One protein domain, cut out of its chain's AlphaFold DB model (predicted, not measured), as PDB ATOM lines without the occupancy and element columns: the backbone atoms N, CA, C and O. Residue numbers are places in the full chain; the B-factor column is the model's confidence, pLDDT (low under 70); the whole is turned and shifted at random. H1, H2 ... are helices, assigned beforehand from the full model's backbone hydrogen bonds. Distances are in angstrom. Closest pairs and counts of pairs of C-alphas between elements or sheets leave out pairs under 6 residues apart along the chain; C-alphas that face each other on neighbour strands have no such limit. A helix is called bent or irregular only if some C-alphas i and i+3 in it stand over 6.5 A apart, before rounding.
ATOM      1  N   ILE A 736      10.213 -51.393  22.910       38.34
ATOM      2  CA  ILE A 736       9.329 -51.194  24.070       38.34
ATOM      3  C   ILE A 736       7.992 -50.551  23.655       38.34
ATOM      4  O   ILE A 736       6.933 -51.014  24.081       38.34
ATOM      5  N   ARG A 737       8.007 -49.520  22.793       45.69
ATOM      6  CA  ARG A 737       6.768 -48.844  22.349       45.69
ATOM      7  C   ARG A 737       5.908 -49.707  21.419       45.69
ATOM      8  O   ARG A 737       4.690 -49.665  21.538       45.69
ATOM      9  N   VAL A 738       6.508 -50.519  20.543       42.97
ATOM     10  CA  VAL A 738       5.757 -51.478  19.707       42.97
ATOM     11  C   VAL A 738       5.224 -52.643  20.551       42.97
ATOM     12  O   VAL A 738       4.065 -53.020  20.394       42.97
ATOM     13  N   SER A 739       6.001 -53.137  21.524       44.97
ATOM     14  CA  SER A 739       5.554 -54.182  22.463       44.97
ATOM     15  C   SER A 739       4.306 -53.767  23.253       44.97
ATOM     16  O   SER A 739       3.416 -54.588  23.483       44.97
ATOM     17  N   ALA A 740       4.198 -52.482  23.616       46.22
ATOM     18  CA  ALA A 740       3.024 -51.924  24.290       46.22
ATOM     19  C   ALA A 740       1.754 -51.905  23.412       46.22
ATOM     20  O   ALA A 740       0.654 -52.009  23.950       46.22
ATOM     21  N   LEU A 741       1.891 -51.820  22.082       53.41
ATOM     22  CA  LEU A 741       0.767 -51.904  21.135       53.41
ATOM     23  C   LEU A 741       0.357 -53.355  20.830       53.41
ATOM     24  O   LEU A 741      -0.803 -53.603  20.514       53.41
ATOM     25  N   SER A 742       1.277 -54.320  20.944       50.81
ATOM     26  CA  SER A 742       0.982 -55.748  20.732       50.81
ATOM     27  C   SER A 742       0.437 -56.485  21.966       50.81
ATOM     28  O   SER A 742      -0.100 -57.585  21.820       50.81
ATOM     29  N   GLY A 743       0.585 -55.911  23.167       58.44
ATOM     30  CA  GLY A 743       0.067 -56.481  24.417       58.44
ATOM     31  C   GLY A 743      -1.471 -56.441  24.523       58.44
ATOM     32  O   GLY A 743      -2.111 -55.719  23.757       58.44
ATOM     33  N   PRO A 744      -2.089 -57.168  25.479       53.75
ATOM     34  CA  PRO A 744      -3.549 -57.319  25.550       53.75
ATOM     35  C   PRO A 744      -4.310 -55.991  25.659       53.75
ATOM     36  O   PRO A 744      -5.207 -55.728  24.864       53.75
ATOM     37  N   SER A 745      -3.886 -55.106  26.564       55.50
ATOM     38  CA  SER A 745      -4.442 -53.752  26.695       55.50
ATOM     39  C   SER A 745      -4.140 -52.862  25.485       55.50
ATOM     40  O   SER A 745      -4.911 -51.965  25.169       55.50
ATOM     41  N   GLY A 746      -3.041 -53.118  24.770       61.00
ATOM     42  CA  GLY A 746      -2.748 -52.452  23.502       61.00
ATOM     43  C   GLY A 746      -3.845 -52.712  22.470       61.00
ATOM     44  O   GLY A 746      -4.279 -51.770  21.811       61.00
ATOM     45  N   ARG A 747      -4.328 -53.960  22.371       62.56
ATOM     46  CA  ARG A 747      -5.429 -54.355  21.473       62.56
ATOM     47  C   ARG A 747      -6.784 -53.820  21.928       62.56
ATOM     48  O   ARG A 747      -7.518 -53.288  21.105       62.56
ATOM     49  N   GLU A 748      -7.071 -53.866  23.231       66.31
ATOM     50  CA  GLU A 748      -8.297 -53.305  23.821       66.31
ATOM     51  C   GLU A 748      -8.537 -51.855  23.354       66.31
ATOM     52  O   GLU A 748      -9.587 -51.538  22.801       66.31
ATOM     53  N   PHE A 749      -7.523 -50.989  23.468       68.44
ATOM     54  CA  PHE A 749      -7.590 -49.592  23.018       68.44
ATOM     55  C   PHE A 749      -7.418 -49.387  21.496       68.44
ATOM     56  O   PHE A 749      -7.374 -48.240  21.059       68.44
ATOM     57  N   GLN A 750      -7.312 -50.451  20.689       68.12
ATOM     58  CA  GLN A 750      -7.333 -50.409  19.214       68.12
ATOM     59  C   GLN A 750      -8.665 -50.904  18.631       68.12
ATOM     60  O   GLN A 750      -9.076 -50.428  17.573       68.12
ATOM     61  N   GLU A 751      -9.327 -51.847  19.304       70.00
ATOM     62  CA  GLU A 751     -10.559 -52.501  18.842       70.00
ATOM     63  C   GLU A 751     -11.828 -51.850  19.423       70.00
ATOM     64  O   GLU A 751     -12.869 -51.845  18.764       70.00
ATOM     65  N   LYS A 752     -11.744 -51.243  20.616       81.31
ATOM     66  CA  LYS A 752     -12.854 -50.525  21.266       81.31
ATOM     67  C   LYS A 752     -13.280 -49.276  20.465       81.31
ATOM     68  O   LYS A 752     -12.405 -48.527  20.018       81.31
ATOM     69  N   PRO A 753     -14.592 -49.000  20.319       82.94
ATOM     70  CA  PRO A 753     -15.074 -47.784  19.669       82.94
ATOM     71  C   PRO A 753     -14.763 -46.550  20.528       82.94
ATOM     72  O   PRO A 753     -14.768 -46.605  21.760       82.94
ATOM     73  N   LEU A 754     -14.477 -45.434  19.863       85.38
ATOM     74  CA  LEU A 754     -14.214 -44.139  20.486       85.38
ATOM     75  C   LEU A 754     -15.528 -43.446  20.854       85.38
ATOM     76  O   LEU A 754     -16.451 -43.449  20.042       85.38
ATOM     77  N   LYS A 755     -15.581 -42.755  22.001       85.44
ATOM     78  CA  LYS A 755     -16.569 -41.681  22.197       85.44
ATOM     79  C   LYS A 755     -16.142 -40.425  21.432       85.44
ATOM     80  O   LYS A 755     -14.973 -40.278  21.066       85.44
ATOM     81  N   LEU A 756     -17.055 -39.466  21.258       85.56
ATOM     82  CA  LEU A 756     -16.766 -38.184  20.601       85.56
ATOM     83  C   LEU A 756     -15.562 -37.446  21.230       85.56
ATOM     84  O   LEU A 756     -14.734 -36.902  20.501       85.56
ATOM     85  N   ALA A 757     -15.429 -37.470  22.562       84.94
ATOM     86  CA  ALA A 757     -14.292 -36.880  23.277       84.94
ATOM     87  C   ALA A 757     -12.958 -37.590  22.964       84.94
ATOM     88  O   ALA A 757     -11.984 -36.927  22.609       84.94
ATOM     89  N   ASP A 758     -12.923 -38.929  23.002       86.94
ATOM     90  CA  ASP A 758     -11.729 -39.709  22.639       86.94
ATOM     91  C   ASP A 758     -11.331 -39.483  21.167       86.94
ATOM     92  O   ASP A 758     -10.149 -39.396  20.834       86.94
ATOM     93  N   PHE A 759     -12.321 -39.358  20.276       90.00
ATOM     94  CA  PHE A 759     -12.142 -39.084  18.848       90.00
ATOM     95  C   PHE A 759     -11.573 -37.678  18.593       90.00
ATOM     96  O   PHE A 759     -10.662 -37.517  17.777       90.00
ATOM     97  N   ALA A 760     -12.060 -36.671  19.323       89.56
ATOM     98  CA  ALA A 760     -11.536 -35.309  19.283       89.56
ATOM     99  C   ALA A 760     -10.098 -35.222  19.829       89.56
ATOM    100  O   ALA A 760      -9.245 -34.594  19.200       89.56
ATOM    101  N   GLU A 761      -9.793 -35.905  20.936       87.62
ATOM    102  CA  GLU A 761      -8.432 -36.000  21.479       87.62
ATOM    103  C   GLU A 761      -7.469 -36.735  20.533       87.62
ATOM    104  O   GLU A 761      -6.337 -36.294  20.321       87.62
ATOM    105  N   LEU A 762      -7.916 -37.824  19.898       89.56
ATOM    106  CA  LEU A 762      -7.126 -38.547  18.901       89.56
ATOM    107  C   LEU A 762      -6.831 -37.669  17.672       89.56
ATOM    108  O   LEU A 762      -5.709 -37.697  17.159       89.56
ATOM    109  N   PHE A 763      -7.790 -36.840  17.237       91.25
ATOM    110  CA  PHE A 763      -7.543 -35.818  16.217       91.25
ATOM    111  C   PHE A 763      -6.549 -34.754  16.698       91.25
ATOM    112  O   PHE A 763      -5.630 -34.410  15.956       91.25
ATOM    113  N   ARG A 764      -6.694 -34.244  17.929       87.56
ATOM    114  CA  ARG A 764      -5.796 -33.231  18.511       87.56
ATOM    115  C   ARG A 764      -4.347 -33.731  18.531       87.56
ATOM    116  O   ARG A 764      -3.451 -33.038  18.050       87.56
ATOM    117  N   LEU A 765      -4.135 -34.972  18.975       87.06
ATOM    118  CA  LEU A 765      -2.845 -35.666  18.933       87.06
ATOM    119  C   LEU A 765      -2.311 -35.833  17.502       87.06
ATOM    120  O   LEU A 765      -1.156 -35.501  17.234       87.06
ATOM    121  N   PHE A 766      -3.137 -36.314  16.569       88.50
ATOM    122  CA  PHE A 766      -2.755 -36.473  15.163       88.50
ATOM    123  C   PHE A 766      -2.344 -35.139  14.519       88.50
ATOM    124  O   PHE A 766      -1.267 -35.045  13.925       88.50
ATOM    125  N   ASN A 767      -3.148 -34.090  14.696       88.06
ATOM    126  CA  ASN A 767      -2.899 -32.752  14.168       88.06
ATOM    127  C   ASN A 767      -1.575 -32.170  14.701       88.06
ATOM    128  O   ASN A 767      -0.706 -31.801  13.911       88.06
ATOM    129  N   THR A 768      -1.352 -32.187  16.019       85.44
ATOM    130  CA  THR A 768      -0.096 -31.712  16.635       85.44
ATOM    131  C   THR A 768       1.138 -32.457  16.112       85.44
ATOM    132  O   THR A 768       2.203 -31.863  15.942       85.44
ATOM    133  N   ARG A 769       1.026 -33.758  15.809       83.81
ATOM    134  CA  ARG A 769       2.132 -34.548  15.234       83.81
ATOM    135  C   ARG A 769       2.307 -34.328  13.720       83.81
ATOM    136  O   ARG A 769       3.401 -34.568  13.209       83.81
ATOM    137  N   MET A 770       1.280 -33.845  13.014       83.88
ATOM    138  CA  MET A 770       1.335 -33.464  11.594       83.88
ATOM    139  C   MET A 770       1.968 -32.083  11.358       83.88
ATOM    140  O   MET A 770       2.633 -31.905  10.333       83.88
ATOM    141  N   ARG A 771       1.806 -31.120  12.282       85.94
ATOM    142  CA  ARG A 771       2.328 -29.740  12.159       85.94
ATOM    143  C   ARG A 771       3.852 -29.650  12.334       85.94
ATOM    144  O   ARG A 771       4.362 -29.211  13.365       85.94
ATOM    145  N   LYS A 772       4.601 -30.088  11.318       84.19
ATOM    146  CA  LYS A 772       6.065 -29.909  11.238       84.19
ATOM    147  C   LYS A 772       6.455 -28.449  11.011       84.19
ATOM    148  O   LYS A 772       7.384 -27.972  11.642       84.19
ATOM    149  N   ASP A 773       5.670 -27.742  10.208       86.94
ATOM    150  CA  ASP A 773       5.763 -26.302   9.972       86.94
ATOM    151  C   ASP A 773       5.825 -25.497  11.282       86.94
ATOM    152  O   ASP A 773       6.769 -24.743  11.502       86.94
ATOM    153  N   LEU A 774       4.891 -25.731  12.211       89.25
ATOM    154  CA  LEU A 774       4.900 -25.043  13.508       89.25
ATOM    155  C   LEU A 774       6.036 -25.506  14.428       89.25
ATOM    156  O   LEU A 774       6.420 -24.774  15.335       89.25
ATOM    157  N   ARG A 775       6.572 -26.718  14.229       86.38
ATOM    158  CA  ARG A 775       7.708 -27.235  15.007       86.38
ATOM    159  C   ARG A 775       8.998 -26.534  14.626       86.38
ATOM    160  O   ARG A 775       9.799 -26.241  15.509       86.38
ATOM    161  N   ASP A 776       9.178 -26.260  13.343       87.06
ATOM    162  CA  ASP A 776      10.350 -25.550  12.851       87.06
ATOM    163  C   ASP A 776      10.308 -24.082  13.326       87.06
ATOM    164  O   ASP A 776      11.298 -23.611  13.884       87.06
ATOM    165  N   VAL A 777       9.134 -23.428  13.298       88.94
ATOM    166  CA  VAL A 777       8.911 -22.105  13.929       88.94
ATOM    167  C   VAL A 777       9.176 -22.130  15.442       88.94
ATOM    168  O   VAL A 777       9.913 -21.291  15.947       88.94
ATOM    169  N   PHE A 778       8.633 -23.100  16.186       89.12
ATOM    170  CA  PHE A 778       8.854 -23.212  17.637       89.12
ATOM    171  C   PHE A 778      10.341 -23.379  17.997       89.12
ATOM    172  O   PHE A 778      10.823 -22.789  18.964       89.12
ATOM    173  N   ASN A 779      11.080 -24.161  17.205       87.19
ATOM    174  CA  ASN A 779      12.521 -24.337  17.375       87.19
ATOM    175  C   ASN A 779      13.305 -23.055  17.046       87.19
ATOM    176  O   ASN A 779      14.304 -22.781  17.711       87.19
ATOM    177  N   ASP A 780      12.869 -22.276  16.056       86.00
ATOM    178  CA  ASP A 780      13.490 -20.998  15.696       86.00
ATOM    179  C   ASP A 780      13.254 -19.927  16.772       86.00
ATOM    180  O   ASP A 780      14.209 -19.322  17.256       86.00
ATOM    181  N   VAL A 781      12.023 -19.785  17.277       85.44
ATOM    182  CA  VAL A 781      11.693 -18.921  18.432       85.44
ATOM    183  C   VAL A 781      12.536 -19.283  19.654       85.44
ATOM    184  O   VAL A 781      13.117 -18.410  20.304       85.44
ATOM    185  N   PHE A 782      12.652 -20.580  19.954       83.12
ATOM    186  CA  PHE A 782      13.488 -21.071  21.046       83.12
ATOM    187  C   PHE A 782      14.973 -20.732  20.827       83.12
ATOM    188  O   PHE A 782      15.660 -20.347  21.771       83.12
ATOM    189  N   SER A 783      15.475 -20.830  19.594       80.81
ATOM    190  CA  SER A 783      16.884 -20.576  19.253       80.81
ATOM    191  C   SER A 783      17.242 -19.085  19.239       80.81
ATOM    192  O   SER A 783      18.294 -18.704  19.747       80.81
ATOM    193  N   THR A 784      16.362 -18.241  18.699       72.62
ATOM    194  CA  THR A 784      16.560 -16.788  18.549       72.62
ATOM    195  C   THR A 784      16.459 -16.025  19.867       72.62
ATOM    196  O   THR A 784      17.163 -15.035  20.039       72.62
ATOM    197  N   THR A 785      15.653 -16.494  20.827       65.19
ATOM    198  CA  THR A 785      15.568 -15.883  22.170       65.19
ATOM    199  C   THR A 785      16.578 -16.453  23.176       65.19
ATOM    200  O   THR A 785      16.942 -15.764  24.128       65.19
ATOM    201  N   SER A 786      17.116 -17.662  22.952       58.03
ATOM    202  CA  SER A 786      18.127 -18.284  23.835       58.03
ATOM    203  C   SER A 786      19.507 -17.605  23.819       58.03
ATOM    204  O   SER A 786      20.353 -17.920  24.654       58.03
ATOM    205  N   LEU A 819     -19.273 -31.095  23.323       74.88
ATOM    206  CA  LEU A 819     -17.988 -30.480  22.973       74.88
ATOM    207  C   LEU A 819     -18.187 -29.110  22.301       74.88
ATOM    208  O   LEU A 819     -18.831 -29.015  21.247       74.88
ATOM    209  N   SER A 820     -17.595 -28.083  22.916       74.38
ATOM    210  CA  SER A 820     -17.504 -26.696  22.435       74.38
ATOM    211  C   SER A 820     -16.458 -26.524  21.318       74.38
ATOM    212  O   SER A 820     -15.621 -27.399  21.095       74.38
ATOM    213  N   SER A 821     -16.491 -25.394  20.604       71.25
ATOM    214  CA  SER A 821     -15.554 -25.063  19.516       71.25
ATOM    215  C   SER A 821     -14.097 -24.929  19.981       71.25
ATOM    216  O   SER A 821     -13.186 -25.337  19.261       71.25
ATOM    217  N   ASP A 822     -13.875 -24.422  21.193       73.81
ATOM    218  CA  ASP A 822     -12.563 -24.192  21.804       73.81
ATOM    219  C   ASP A 822     -11.918 -25.450  22.421       73.81
ATOM    220  O   ASP A 822     -10.746 -25.417  22.799       73.81
ATOM    221  N   PHE A 823     -12.625 -26.587  22.450       82.12
ATOM    222  CA  PHE A 823     -12.157 -27.847  23.050       82.12
ATOM    223  C   PHE A 823     -10.771 -28.296  22.555       82.12
ATOM    224  O   PHE A 823      -9.963 -28.824  23.322       82.12
ATOM    225  N   LEU A 824     -10.455 -28.055  21.280       82.81
ATOM    226  CA  LEU A 824      -9.160 -28.421  20.697       82.81
ATOM    227  C   LEU A 824      -7.991 -27.558  21.218       82.81
ATOM    228  O   LEU A 824      -6.840 -28.001  21.168       82.81
ATOM    229  N   THR A 825      -8.248 -26.338  21.701       83.75
ATOM    230  CA  THR A 825      -7.231 -25.275  21.838       83.75
ATOM    231  C   THR A 825      -7.168 -24.638  23.224       83.75
ATOM    232  O   THR A 825      -6.102 -24.143  23.593       83.75
ATOM    233  N   ARG A 826      -8.242 -24.695  24.020       82.25
ATOM    234  CA  ARG A 826      -8.320 -24.067  25.349       82.25
ATOM    235  C   ARG A 826      -8.493 -25.064  26.485       82.25
ATOM    236  O   ARG A 826      -8.976 -26.181  26.315       82.25
ATOM    237  N   ASN A 827      -8.049 -24.669  27.671       76.94
ATOM    238  CA  ASN A 827      -8.065 -25.503  28.871       76.94
ATOM    239  C   ASN A 827      -9.379 -25.445  29.661       76.94
ATOM    240  O   ASN A 827      -9.649 -26.379  30.416       76.94
ATOM    241  N   ALA A 828     -10.203 -24.408  29.473       59.88
ATOM    242  CA  ALA A 828     -11.457 -24.209  30.208       59.88
ATOM    243  C   ALA A 828     -12.430 -25.401  30.089       59.88
ATOM    244  O   ALA A 828     -13.085 -25.775  31.057       59.88
ATOM    245  N   THR A 829     -12.465 -26.054  28.926       54.25
ATOM    246  CA  THR A 829     -13.303 -27.230  28.634       54.25
ATOM    247  C   THR A 829     -12.629 -28.579  28.919       54.25
ATOM    248  O   THR A 829     -13.271 -29.621  28.802       54.25
ATOM    249  N   MET A 830     -11.330 -28.606  29.241       53.12
ATOM    250  CA  MET A 830     -10.535 -29.847  29.309       53.12
ATOM    251  C   MET A 830     -10.612 -30.573  30.660       53.12
ATOM    252  O   MET A 830     -10.198 -31.726  30.758       53.12
ATOM    253  N   SER A 831     -11.122 -29.922  31.709       48.28
ATOM    254  CA  SER A 831     -11.161 -30.456  33.081       48.28
ATOM    255  C   SER A 831     -12.008 -31.728  33.233       48.28
ATOM    256  O   SER A 831     -11.706 -32.545  34.100       48.28
ATOM    257  N   ALA A 832     -13.021 -31.922  32.384       50.47
ATOM    258  CA  ALA A 832     -13.938 -33.065  32.440       50.47
ATOM    259  C   ALA A 832     -13.498 -34.292  31.608       50.47
ATOM    260  O   ALA A 832     -13.996 -35.390  31.845       50.47
ATOM    261  N   PHE A 833     -12.569 -34.139  30.653       58.38
ATOM    262  CA  PHE A 833     -12.312 -35.140  29.597       58.38
ATOM    263  C   PHE A 833     -10.840 -35.566  29.465       58.38
ATOM    264  O   PHE A 833     -10.364 -35.870  28.370       58.38
ATOM    265  N   GLN A 834     -10.080 -35.586  30.562       64.25
ATOM    266  CA  GLN A 834      -8.675 -36.004  30.510       64.25
ATOM    267  C   GLN A 834      -8.528 -37.513  30.257       64.25
ATOM    268  O   GLN A 834      -8.934 -38.341  31.074       64.25
ATOM    269  N   LEU A 835      -7.869 -37.869  29.147       70.81
ATOM    270  CA  LEU A 835      -7.447 -39.243  28.868       70.81
ATOM    271  C   LEU A 835      -6.562 -39.781  30.001       70.81
ATOM    272  O   LEU A 835      -5.604 -39.131  30.426       70.81
ATOM    273  N   ASN A 836      -6.811 -41.021  30.428       79.56
ATOM    274  CA  ASN A 836      -5.924 -41.715  31.361       79.56
ATOM    275  C   ASN A 836      -4.509 -41.821  30.756       79.56
ATOM    276  O   ASN A 836      -4.361 -42.115  29.570       79.56
ATOM    277  N   GLU A 837      -3.463 -41.647  31.566       77.56
ATOM    278  CA  GLU A 837      -2.055 -41.649  31.140       77.56
ATOM    279  C   GLU A 837      -1.683 -42.868  30.260       77.56
ATOM    280  O   GLU A 837      -0.896 -42.748  29.317       77.56
ATOM    281  N   LYS A 838      -2.299 -44.035  30.506       79.81
ATOM    282  CA  LYS A 838      -2.163 -45.239  29.660       79.81
ATOM    283  C   LYS A 838      -2.790 -45.068  28.269       79.81
ATOM    284  O   LYS A 838      -2.153 -45.386  27.268       79.81
ATOM    285  N   GLN A 839      -4.020 -44.562  28.213       81.81
ATOM    286  CA  GLN A 839      -4.792 -44.338  26.988       81.81
ATOM    287  C   GLN A 839      -4.134 -43.247  26.130       81.81
ATOM    288  O   GLN A 839      -3.895 -43.460  24.944       81.81
ATOM    289  N   TYR A 840      -3.706 -42.143  26.755       83.19
ATOM    290  CA  TYR A 840      -2.921 -41.081  26.121       83.19
ATOM    291  C   TYR A 840      -1.635 -41.614  25.467       83.19
ATOM    292  O   TYR A 840      -1.358 -41.324  24.301       83.19
ATOM    293  N   LYS A 841      -0.864 -42.455  26.177       81.62
ATOM    294  CA  LYS A 841       0.351 -43.092  25.631       81.62
ATOM    295  C   LYS A 841       0.056 -43.960  24.402       81.62
ATOM    296  O   LYS A 841       0.841 -43.926  23.455       81.62
ATOM    297  N   ILE A 842      -1.057 -44.698  24.395       82.44
ATOM    298  CA  ILE A 842      -1.474 -45.536  23.260       82.44
ATOM    299  C   ILE A 842      -1.929 -44.667  22.080       82.44
ATOM    300  O   ILE A 842      -1.379 -44.800  20.989       82.44
ATOM    301  N   TYR A 843      -2.860 -43.730  22.280       86.69
ATOM    302  CA  TYR A 843      -3.377 -42.867  21.211       86.69
ATOM    303  C   TYR A 843      -2.285 -41.994  20.577       86.69
ATOM    304  O   TYR A 843      -2.216 -41.888  19.353       86.69
ATOM    305  N   ASN A 844      -1.358 -41.451  21.372       83.50
ATOM    306  CA  ASN A 844      -0.206 -40.706  20.859       83.50
ATOM    307  C   ASN A 844       0.739 -41.608  20.033       83.50
ATOM    308  O   ASN A 844       1.251 -41.187  18.995       83.50
ATOM    309  N   ALA A 845       0.937 -42.871  20.437       82.06
ATOM    310  CA  ALA A 845       1.718 -43.839  19.662       82.06
ATOM    311  C   ALA A 845       1.033 -44.222  18.335       82.06
ATOM    312  O   ALA A 845       1.699 -44.231  17.298       82.06
ATOM    313  N   LEU A 846      -0.284 -44.466  18.341       83.62
ATOM    314  CA  LEU A 846      -1.082 -44.732  17.134       83.62
ATOM    315  C   LEU A 846      -1.051 -43.533  16.169       83.62
ATOM    316  O   LEU A 846      -0.794 -43.707  14.977       83.62
ATOM    317  N   ALA A 847      -1.215 -42.310  16.685       84.69
ATOM    318  CA  ALA A 847      -1.104 -41.078  15.907       84.69
ATOM    319  C   ALA A 847       0.272 -40.963  15.224       84.69
ATOM    320  O   ALA A 847       0.337 -40.839  13.999       84.69
ATOM    321  N   ILE A 848       1.376 -41.111  15.970       80.38
ATOM    322  CA  ILE A 848       2.748 -41.096  15.424       80.38
ATOM    323  C   ILE A 848       2.948 -42.183  14.348       80.38
ATOM    324  O   ILE A 848       3.512 -41.902  13.282       80.38
ATOM    325  N   ALA A 849       2.462 -43.403  14.599       78.94
ATOM    326  CA  ALA A 849       2.576 -44.547  13.691       78.94
ATOM    327  C   ALA A 849       1.710 -44.421  12.421       78.94
ATOM    328  O   ALA A 849       2.022 -45.040  11.403       78.94
ATOM    329  N   SER A 850       0.649 -43.607  12.448       79.50
ATOM    330  CA  SER A 850      -0.175 -43.305  11.268       79.50
ATOM    331  C   SER A 850       0.478 -42.277  10.326       79.50
ATOM    332  O   SER A 850       0.175 -42.247   9.132       79.50
ATOM    333  N   ILE A 851       1.395 -41.451  10.842       76.94
ATOM    334  CA  ILE A 851       2.032 -40.342  10.111       76.94
ATOM    335  C   ILE A 851       3.365 -40.779   9.485       76.94
ATOM    336  O   ILE A 851       3.675 -40.421   8.344       76.94
ATOM    337  N   THR A 852       4.170 -41.552  10.222       67.25
ATOM    338  CA  THR A 852       5.593 -41.751   9.903       67.25
ATOM    339  C   THR A 852       5.873 -43.091   9.224       67.25
ATOM    340  O   THR A 852       5.746 -44.155   9.823       67.25
ATOM    341  N   SER A 853       6.376 -43.048   7.989       53.81
ATOM    342  CA  SER A 853       7.000 -44.216   7.352       53.81
ATOM    343  C   SER A 853       8.383 -44.465   7.966       53.81
ATOM    344  O   SER A 853       9.328 -43.810   7.543       53.81
ATOM    345  N   MET A 854       8.471 -45.382   8.942       49.44
ATOM    346  CA  MET A 854       9.685 -46.062   9.452       49.44
ATOM    347  C   MET A 854      11.026 -45.398   9.070       49.44
ATOM    348  O   MET A 854      11.576 -45.702   8.015       49.44
ATOM    349  N   GLY A 855      11.561 -44.516   9.928       41.09
ATOM    350  CA  GLY A 855      12.878 -43.899   9.687       41.09
ATOM    351  C   GLY A 855      13.145 -42.515  10.294       41.09
ATOM    352  O   GLY A 855      14.227 -41.983  10.090       41.09
ATOM    353  N   GLY A 856      12.204 -41.911  11.032       44.00
ATOM    354  CA  GLY A 856      12.390 -40.574  11.617       44.00
ATOM    355  C   GLY A 856      11.749 -40.430  12.993       44.00
ATOM    356  O   GLY A 856      10.609 -39.981  13.100       44.00
ATOM    357  N   LEU A 857      12.476 -40.806  14.048       44.22
ATOM    358  CA  LEU A 857      12.022 -40.667  15.434       44.22
ATOM    359  C   LEU A 857      12.200 -39.209  15.906       44.22
ATOM    360  O   LEU A 857      13.194 -38.874  16.543       44.22
ATOM    361  N   MET A 858      11.236 -38.336  15.585       49.19
ATOM    362  CA  MET A 858      11.144 -36.990  16.174       49.19
ATOM    363  C   MET A 858      10.732 -37.098  17.648       49.19
ATOM    364  O   MET A 858       9.553 -37.026  17.999       49.19
ATOM    365  N   ASP A 859      11.722 -37.332  18.504       42.78
ATOM    366  CA  ASP A 859      11.528 -37.518  19.934       42.78
ATOM    367  C   ASP A 859      11.301 -36.179  20.653       42.78
ATOM    368  O   ASP A 859      12.150 -35.289  20.635       42.78
ATOM    369  N   THR A 860      10.154 -36.042  21.323       47.81
ATOM    370  CA  THR A 860       9.830 -34.874  22.159       47.81
ATOM    371  C   THR A 860      10.451 -34.941  23.562       47.81
ATOM    372  O   THR A 860      10.086 -34.147  24.420       47.81
ATOM    373  N   SER A 861      11.396 -35.858  23.814       42.22
ATOM    374  CA  SER A 861      12.170 -35.922  25.068       42.22
ATOM    375  C   SER A 861      13.113 -34.731  25.281       42.22
ATOM    376  O   SER A 861      13.452 -34.416  26.422       42.22
ATOM    377  N   ARG A 862      13.515 -34.031  24.209       51.28
ATOM    378  CA  ARG A 862      14.158 -32.714  24.319       51.28
ATOM    379  C   ARG A 862      13.063 -31.681  24.582       51.28
ATOM    380  O   ARG A 862      12.508 -31.110  23.650       51.28
ATOM    381  N   SER A 863      12.737 -31.500  25.859       61.97
ATOM    382  CA  SER A 863      11.690 -30.604  26.353       61.97
ATOM    383  C   SER A 863      12.095 -29.127  26.243       61.97
ATOM    384  O   SER A 863      12.343 -28.466  27.253       61.97
ATOM    385  N   SER A 864      12.189 -28.608  25.018       75.06
ATOM    386  CA  SER A 864      12.143 -27.165  24.780       75.06
ATOM    387  C   SER A 864      10.752 -26.644  25.148       75.06
ATOM    388  O   SER A 864       9.729 -27.196  24.736       75.06
ATOM    389  N   VAL A 865      10.736 -25.595  25.964       87.81
ATOM    390  CA  VAL A 865       9.543 -24.883  26.427       87.81
ATOM    391  C   VAL A 865       9.816 -23.386  26.343       87.81
ATOM    392  O   VAL A 865      10.954 -22.960  26.540       87.81
ATOM    393  N   LEU A 866       8.789 -22.598  26.044       90.19
ATOM    394  CA  LEU A 866       8.858 -21.139  26.023       90.19
ATOM    395  C   LEU A 866       8.453 -20.587  27.395       90.19
ATOM    396  O   LEU A 866       7.496 -21.070  28.002       90.19
ATOM    397  N   THR A 867       9.172 -19.576  27.880       92.75
ATOM    398  CA  THR A 867       8.757 -18.758  29.035       92.75
ATOM    399  C   THR A 867       7.774 -17.661  28.587       92.75
ATOM    400  O   THR A 867       7.664 -17.417  27.378       92.75
ATOM    401  N   PRO A 868       7.097 -16.940  29.506       92.44
ATOM    402  CA  PRO A 868       6.225 -15.821  29.138       92.44
ATOM    403  C   PRO A 868       6.991 -14.747  28.356       92.44
ATOM    404  O   PRO A 868       6.505 -14.243  27.348       92.44
ATOM    405  N   THR A 869       8.240 -14.482  28.747       92.00
ATOM    406  CA  THR A 869       9.155 -13.545  28.085       92.00
ATOM    407  C   THR A 869       9.477 -13.955  26.642       92.00
ATOM    408  O   THR A 869       9.485 -13.108  25.750       92.00
ATOM    409  N   MET A 870       9.700 -15.252  26.384       92.38
ATOM    410  CA  MET A 870       9.945 -15.776  25.029       92.38
ATOM    411  C   MET A 870       8.677 -15.733  24.167       92.38
ATOM    412  O   MET A 870       8.747 -15.375  22.993       92.38
ATOM    413  N   LEU A 871       7.513 -16.057  24.745       92.31
ATOM    414  CA  LEU A 871       6.225 -15.983  24.051       92.31
ATOM    415  C   LEU A 871       5.865 -14.534  23.692       92.31
ATOM    416  O   LEU A 871       5.503 -14.264  22.551       92.31
ATOM    417  N   LYS A 872       6.060 -13.589  24.617       93.06
ATOM    418  CA  LYS A 872       5.936 -12.143  24.377       93.06
ATOM    419  C   LYS A 872       6.865 -11.661  23.262       93.06
ATOM    420  O   LYS A 872       6.426 -10.953  22.364       93.06
ATOM    421  N   ALA A 873       8.133 -12.077  23.268       91.44
ATOM    422  CA  ALA A 873       9.068 -11.735  22.197       91.44
ATOM    423  C   ALA A 873       8.615 -12.278  20.827       91.44
ATOM    424  O   ALA A 873       8.753 -11.583  19.820       91.44
ATOM    425  N   PHE A 874       8.033 -13.482  20.779       92.56
ATOM    426  CA  PHE A 874       7.429 -14.027  19.561       92.56
ATOM    427  C   PHE A 874       6.207 -13.219  19.105       92.56
ATOM    428  O   PHE A 874       6.179 -12.781  17.959       92.56
ATOM    429  N   VAL A 875       5.225 -12.977  19.978       91.38
ATOM    430  CA  VAL A 875       3.987 -12.262  19.617       91.38
ATOM    431  C   VAL A 875       4.305 -10.844  19.123       91.38
ATOM    432  O   VAL A 875       3.947 -10.498  17.995       91.38
ATOM    433  N   ASN A 876       5.117 -10.088  19.867       92.00
ATOM    434  CA  ASN A 876       5.488  -8.717  19.514       92.00
ATOM    435  C   ASN A 876       6.326  -8.602  18.219       92.00
ATOM    436  O   ASN A 876       6.338  -7.530  17.619       92.00
ATOM    437  N   SER A 877       7.033  -9.657  17.783       88.62
ATOM    438  CA  SER A 877       7.913  -9.607  16.592       88.62
ATOM    439  C   SER A 877       7.419 -10.386  15.369       88.62
ATOM    440  O   SER A 877       7.828 -10.067  14.257       88.62
ATOM    441  N   GLN A 878       6.573 -11.404  15.556       88.81
ATOM    442  CA  GLN A 878       6.082 -12.291  14.489       88.81
ATOM    443  C   GLN A 878       4.566 -12.210  14.286       88.81
ATOM    444  O   GLN A 878       4.080 -12.568  13.216       88.81
ATOM    445  N   GLN A 879       3.796 -11.774  15.289       88.50
ATOM    446  CA  GLN A 879       2.363 -11.467  15.139       88.50
ATOM    447  C   GLN A 879       2.110  -9.949  15.085       88.50
ATOM    448  O   GLN A 879       1.050  -9.526  14.644       88.50
ATOM    449  N   MET A 880       3.112  -9.134  15.446       88.06
ATOM    450  CA  MET A 880       3.064  -7.662  15.497       88.06
ATOM    451  C   MET A 880       2.055  -7.093  16.512       88.06
ATOM    452  O   MET A 880       1.737  -5.904  16.479       88.06
ATOM    453  N   GLU A 881       1.590  -7.921  17.448       87.44
ATOM    454  CA  GLU A 881       0.700  -7.528  18.540       87.44
ATOM    455  C   GLU A 881       1.527  -7.159  19.777       87.44
ATOM    456  O   GLU A 881       2.408  -7.905  20.196       87.44
ATOM    457  N   MET A 882       1.261  -6.003  20.383       88.69
ATOM    458  CA  MET A 882       2.027  -5.528  21.538       88.69
ATOM    459  C   MET A 882       1.430  -6.048  22.846       88.69
ATOM    460  O   MET A 882       0.586  -5.375  23.436       88.69
ATOM    461  N   ILE A 883       1.893  -7.213  23.314       90.94
ATOM    462  CA  ILE A 883       1.426  -7.799  24.581       90.94
ATOM    463  C   ILE A 883       2.371  -7.535  25.761       90.94
ATOM    464  O   ILE A 883       3.584  -7.343  25.607       90.94
ATOM    465  N   ASP A 884       1.809  -7.543  26.970       91.81
ATOM    466  CA  ASP A 884       2.556  -7.553  28.227       91.81
ATOM    467  C   ASP A 884       2.891  -8.988  28.705       91.81
ATOM    468  O   ASP A 884       2.642  -9.981  28.020       91.81
ATOM    469  N   GLU A 885       3.572  -9.111  29.850       89.44
ATOM    470  CA  GLU A 885       4.026 -10.415  30.364       89.44
ATOM    471  C   GLU A 885       2.958 -11.154  31.196       89.44
ATOM    472  O   GLU A 885       3.015 -12.380  31.335       89.44
ATOM    473  N   GLU A 886       1.932 -10.449  31.681       92.38
ATOM    474  CA  GLU A 886       0.758 -11.061  32.300       92.38
ATOM    475  C   GLU A 886      -0.150 -11.664  31.220       92.38
ATOM    476  O   GLU A 886      -0.538 -12.824  31.324       92.38
ATOM    477  N   GLN A 887      -0.400 -10.934  30.131       91.19
ATOM    478  CA  GLN A 887      -1.088 -11.422  28.933       91.19
ATOM    479  C   GLN A 887      -0.383 -12.648  28.342       91.19
ATOM    480  O   GLN A 887      -1.029 -13.669  28.102       91.19
ATOM    481  N   ALA A 888       0.948 -12.605  28.200       92.62
ATOM    482  CA  ALA A 888       1.724 -13.777  27.800       92.62
ATOM    483  C   ALA A 888       1.532 -14.952  28.776       92.62
ATOM    484  O   ALA A 888       1.359 -16.086  28.342       92.62
ATOM    485  N   THR A 889       1.488 -14.699  30.089       93.75
ATOM    486  CA  THR A 889       1.225 -15.740  31.098       93.75
ATOM    487  C   THR A 889      -0.197 -16.312  30.995       93.75
ATOM    488  O   THR A 889      -0.365 -17.529  31.092       93.75
ATOM    489  N   ARG A 890      -1.215 -15.479  30.733       92.00
ATOM    490  CA  ARG A 890      -2.609 -15.906  30.503       92.00
ATOM    491  C   ARG A 890      -2.708 -16.839  29.288       92.00
ATOM    492  O   ARG A 890      -3.249 -17.931  29.427       92.00
ATOM    493  N   LEU A 891      -2.064 -16.502  28.163       92.12
ATOM    494  CA  LEU A 891      -1.983 -17.378  26.978       92.12
ATOM    495  C   LEU A 891      -1.370 -18.758  27.293       92.12
ATOM    496  O   LEU A 891      -1.797 -19.769  26.735       92.12
ATOM    497  N   ILE A 892      -0.393 -18.842  28.206       92.94
ATOM    498  CA  ILE A 892       0.137 -20.137  28.665       92.94
ATOM    499  C   ILE A 892      -0.921 -20.900  29.474       92.94
ATOM    500  O   ILE A 892      -1.134 -22.086  29.223       92.94
ATOM    501  N   GLN A 893      -1.610 -20.245  30.412       91.50
ATOM    502  CA  GLN A 893      -2.642 -20.897  31.228       91.50
ATOM    503  C   GLN A 893      -3.851 -21.369  30.404       91.50
ATOM    504  O   GLN A 893      -4.395 -22.444  30.686       91.50
ATOM    505  N   ASP A 894      -4.215 -20.643  29.348       89.81
ATOM    506  CA  ASP A 894      -5.317 -20.998  28.452       89.81
ATOM    507  C   ASP A 894      -4.961 -22.139  27.488       89.81
ATOM    508  O   ASP A 894      -5.797 -23.019  27.268       89.81
ATOM    509  N   HIS A 895      -3.735 -22.176  26.944       90.88
ATOM    510  CA  HIS A 895      -3.383 -23.087  25.844       90.88
ATOM    511  C   HIS A 895      -2.470 -24.267  26.206       90.88
ATOM    512  O   HIS A 895      -2.488 -25.270  25.488       90.88
ATOM    513  N   GLU A 896      -1.682 -24.232  27.284       91.31
ATOM    514  CA  GLU A 896      -0.768 -25.339  27.612       91.31
ATOM    515  C   GLU A 896      -1.513 -26.526  28.252       91.31
ATOM    516  O   GLU A 896      -2.062 -26.365  29.342       91.31
ATOM    517  N   PRO A 897      -1.563 -27.729  27.647       84.50
ATOM    518  CA  PRO A 897      -2.297 -28.845  28.240       84.50
ATOM    519  C   PRO A 897      -1.685 -29.360  29.555       84.50
ATOM    520  O   PRO A 897      -2.443 -29.601  30.500       84.50
ATOM    521  N   ASP A 898      -0.354 -29.504  29.654       84.75
ATOM    522  CA  ASP A 898       0.306 -30.148  30.801       84.75
ATOM    523  C   ASP A 898       0.182 -29.297  32.086       84.75
ATOM    524  O   ASP A 898       0.721 -28.184  32.139       84.75
ATOM    525  N   PRO A 899      -0.465 -29.808  33.159       84.69
ATOM    526  CA  PRO A 899      -0.540 -29.132  34.456       84.69
ATOM    527  C   PRO A 899       0.823 -28.816  35.095       84.69
ATOM    528  O   PRO A 899       0.909 -27.901  35.914       84.69
ATOM    529  N   LEU A 900       1.897 -29.527  34.727       87.19
ATOM    530  CA  LEU A 900       3.257 -29.261  35.210       87.19
ATOM    531  C   LEU A 900       3.957 -28.123  34.449       87.19
ATOM    532  O   LEU A 900       4.847 -27.484  35.016       87.19
ATOM    533  N   CYS A 901       3.572 -27.861  33.196       86.88
ATOM    534  CA  CYS A 901       4.081 -26.754  32.379       86.88
ATOM    535  C   CYS A 901       3.304 -25.459  32.686       86.88
ATOM    536  O   CYS A 901       3.911 -24.518  33.200       86.88
ATOM    537  N   ARG A 902       1.963 -25.500  32.593       89.25
ATOM    538  CA  ARG A 902       1.103 -25.324  33.783       89.25
ATOM    539  C   ARG A 902       1.600 -24.408  34.899       89.25
ATOM    540  O   ARG A 902       1.748 -23.196  34.766       89.25
ATOM    541  N   GLN A 903       1.848 -25.061  36.032       88.62
ATOM    542  CA  GLN A 903       2.321 -24.510  37.301       88.62
ATOM    543  C   GLN A 903       3.638 -23.712  37.203       88.62
ATOM    544  O   GLN A 903       3.971 -22.973  38.126       88.62
ATOM    545  N   LYS A 904       4.404 -23.864  36.116       90.81
ATOM    546  CA  LYS A 904       5.701 -23.200  35.900       90.81
ATOM    547  C   LYS A 904       5.621 -21.993  34.966       90.81
ATOM    548  O   LYS A 904       6.663 -21.402  34.693       90.81
ATOM    549  N   ASN A 905       4.433 -21.650  34.454       91.88
ATOM    550  CA  ASN A 905       4.246 -20.668  33.379       91.88
ATOM    551  C   ASN A 905       5.149 -20.968  32.166       91.88
ATOM    552  O   ASN A 905       5.825 -20.091  31.635       91.88
ATOM    553  N   GLN A 906       5.194 -22.236  31.752       91.88
ATOM    554  CA  GLN A 906       5.975 -22.710  30.607       91.88
ATOM    555  C   GLN A 906       5.043 -23.256  29.525       91.88
ATOM    556  O   GLN A 906       4.162 -24.051  29.831       91.88
ATOM    557  N   MET A 907       5.254 -22.873  28.266       91.94
ATOM    558  CA  MET A 907       4.502 -23.385  27.116       91.94
ATOM    559  C   MET A 907       5.320 -24.437  26.366       91.94
ATOM    560  O   MET A 907       6.428 -24.172  25.897       91.94
ATOM    561  N   SER A 908       4.770 -25.637  26.235       91.12
ATOM    562  CA  SER A 908       5.307 -26.702  25.395       91.12
ATOM    563  C   SER A 908       5.017 -26.440  23.916       91.12
ATOM    564  O   SER A 908       4.188 -25.605  23.552       91.12
ATOM    565  N   PHE A 909       5.634 -27.232  23.035       88.69
ATOM    566  CA  PHE A 909       5.251 -27.263  21.622       88.69
ATOM    567  C   PHE A 909       3.746 -27.535  21.417       88.69
ATOM    568  O   PHE A 909       3.149 -27.031  20.470       88.69
ATOM    569  N   GLU A 910       3.119 -28.328  22.290       87.38
ATOM    570  CA  GLU A 910       1.698 -28.661  22.176       87.38
ATOM    571  C   GLU A 910       0.811 -27.467  22.553       87.38
ATOM    572  O   GLU A 910      -0.141 -27.172  21.829       87.38
ATOM    573  N   GLY A 911       1.178 -26.715  23.598       90.06
ATOM    574  CA  GLY A 911       0.548 -25.437  23.933       90.06
ATOM    575  C   GLY A 911       0.729 -24.376  22.844       90.06
ATOM    576  O   GLY A 911      -0.228 -23.690  22.497       90.06
ATOM    577  N   PHE A 912       1.909 -24.301  22.223       92.12
ATOM    578  CA  PHE A 912       2.186 -23.366  21.125       92.12
ATOM    579  C   PHE A 912       1.362 -23.666  19.864       92.12
ATOM    580  O   PHE A 912       0.821 -22.753  19.242       92.12
ATOM    581  N   VAL A 913       1.190 -24.948  19.511       90.81
ATOM    582  CA  VAL A 913       0.280 -25.353  18.424       90.81
ATOM    583  C   VAL A 913      -1.175 -25.026  18.765       90.81
ATOM    584  O   VAL A 913      -1.913 -24.613  17.872       90.81
ATOM    585  N   ARG A 914      -1.597 -25.188  20.027       90.25
ATOM    586  CA  ARG A 914      -2.961 -24.850  20.472       90.25
ATOM    587  C   ARG A 914      -3.228 -23.348  20.425       90.25
ATOM    588  O   ARG A 914      -4.258 -22.977  19.881       90.25
ATOM    589  N   PHE A 915      -2.287 -22.522  20.887       91.75
ATOM    590  CA  PHE A 915      -2.319 -21.059  20.779       91.75
ATOM    591  C   PHE A 915      -2.414 -20.598  19.316       91.75
ATOM    592  O   PHE A 915      -3.403 -19.983  18.924       91.75
ATOM    593  N   LEU A 916      -1.445 -20.970  18.470       91.19
ATOM    594  CA  LEU A 916      -1.424 -20.533  17.066       91.19
ATOM    595  C   LEU A 916      -2.610 -21.043  16.240       91.19
ATOM    596  O   LEU A 916      -2.905 -20.483  15.187       91.19
ATOM    597  N   CYS A 917      -3.269 -22.112  16.690       87.88
ATOM    598  CA  CYS A 917      -4.459 -22.661  16.055       87.88
ATOM    599  C   CYS A 917      -5.742 -22.396  16.860       87.88
ATOM    600  O   CYS A 917      -6.718 -23.115  16.626       87.88
ATOM    601  N   ASP A 918      -5.756 -21.456  17.810       87.50
ATOM    602  CA  ASP A 918      -6.956 -21.092  18.567       87.50
ATOM    603  C   ASP A 918      -7.998 -20.431  17.651       87.50
ATOM    604  O   ASP A 918      -7.610 -19.674  16.758       87.50
TER     605      ASP A 918
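AT A GLANCE: This is residues 736 to 786 and 819 to 918 of the 1121 residues of a protein of Ancylostoma ceylanicum (UniProt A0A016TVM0). Two groups of crossed helices follow each other along the longest axis: in one, H3 and H6 cross, with the short H1 and H2 packed on H6 at the far end; in the other, H4, H7, H8 and H10 form a ring, each touching the next. The chain passes between the groups from H3 to H4 and again through the long link of residues 852 to 867. The printed part has 151 residues with ten named helices, H1 to H10 in chain order, and no named strand: an all-helix class. It is compact, with a radius of gyration of the C-alphas of 16.5 A and spans of 51 by 36 by 23 A.

HOW THE PARTS SIT: H3, residues 756 to 770, and H6, residues 837 to 851, touch closest at the C-alphas of Phe 766 and Ala 847, 4.9 A apart, at a steep tilt of 51 degrees, the same way. H6 is the hub, touching three helices. It only just touches H1, residues 736 to 742, with 3 pairs of C-alphas within 8 A, the closest Leu 741 and Ile 842 at 7.1 A; they are about perpendicular at 90 degrees. It also only just touches H2, residues 744 to 751, with 3 pairs, the closest C-alphas being Gly 746 and Ile 842 at 7.0 A. H3 only just touches H5, residues 821 to 824, with 3 pairs, the closest C-alphas being Arg 764 and Leu 824 at 6.3 A. H3 meets H4, residues 772 to 785, only through their link. H4 touches H7, residues 868 to 879, closest at C-alphas Thr 785 and Met 870, 6.3 A, at a steep tilt of 64 degrees, opposite ways. H7 touches H8, residues 885 to 895, about perpendicular at 89 degrees, with C-alphas Pro 868 and Ala 888 closest at 5.1 A. H10, residues 909 to 916, touches H8 at C-alphas His 895 and Gly 911, 5.0 A, and H4 at C-alphas Phe 778 and Phe 909, 6.7 A. H9, residues 899 to 902, is near H8. Residues 865 to 866 pair antiparallel with residues 907 to 908. Every O i to N i+4 pair is within hydrogen-bond range in H2, H3, H4, H6, H7, H8 and H10, and 2 of 3 in H1; H5 and H9 are too short for such a pair.

IN THESE COORDINATES: H1 begins at C-alpha 736 (9.329, -51.194, 24.070). H3 measures 20.8 A, H4 20.2 A and H6 21.5 A from first to last C-alpha. H10 ends at C-alpha 916 (-1.424, -20.533, 17.066). H5 is irregular, with C-alphas 821 and 824 7.3 A apart.

THE WHOLE: The C-alphas of Pro 744 and Met 882 are the two farthest apart, 52.2 A. Residues 787 to 818 are not printed, and C-alphas 786 and 819 are 38.1 A apart across the cut. The links H5 to H6 and H6 to H7 are long. Mean pLDDT of the printed part is 78.5; it is under 70 in residues 736 to 750, 785 to 786, 828 to 834 and 852 to 863.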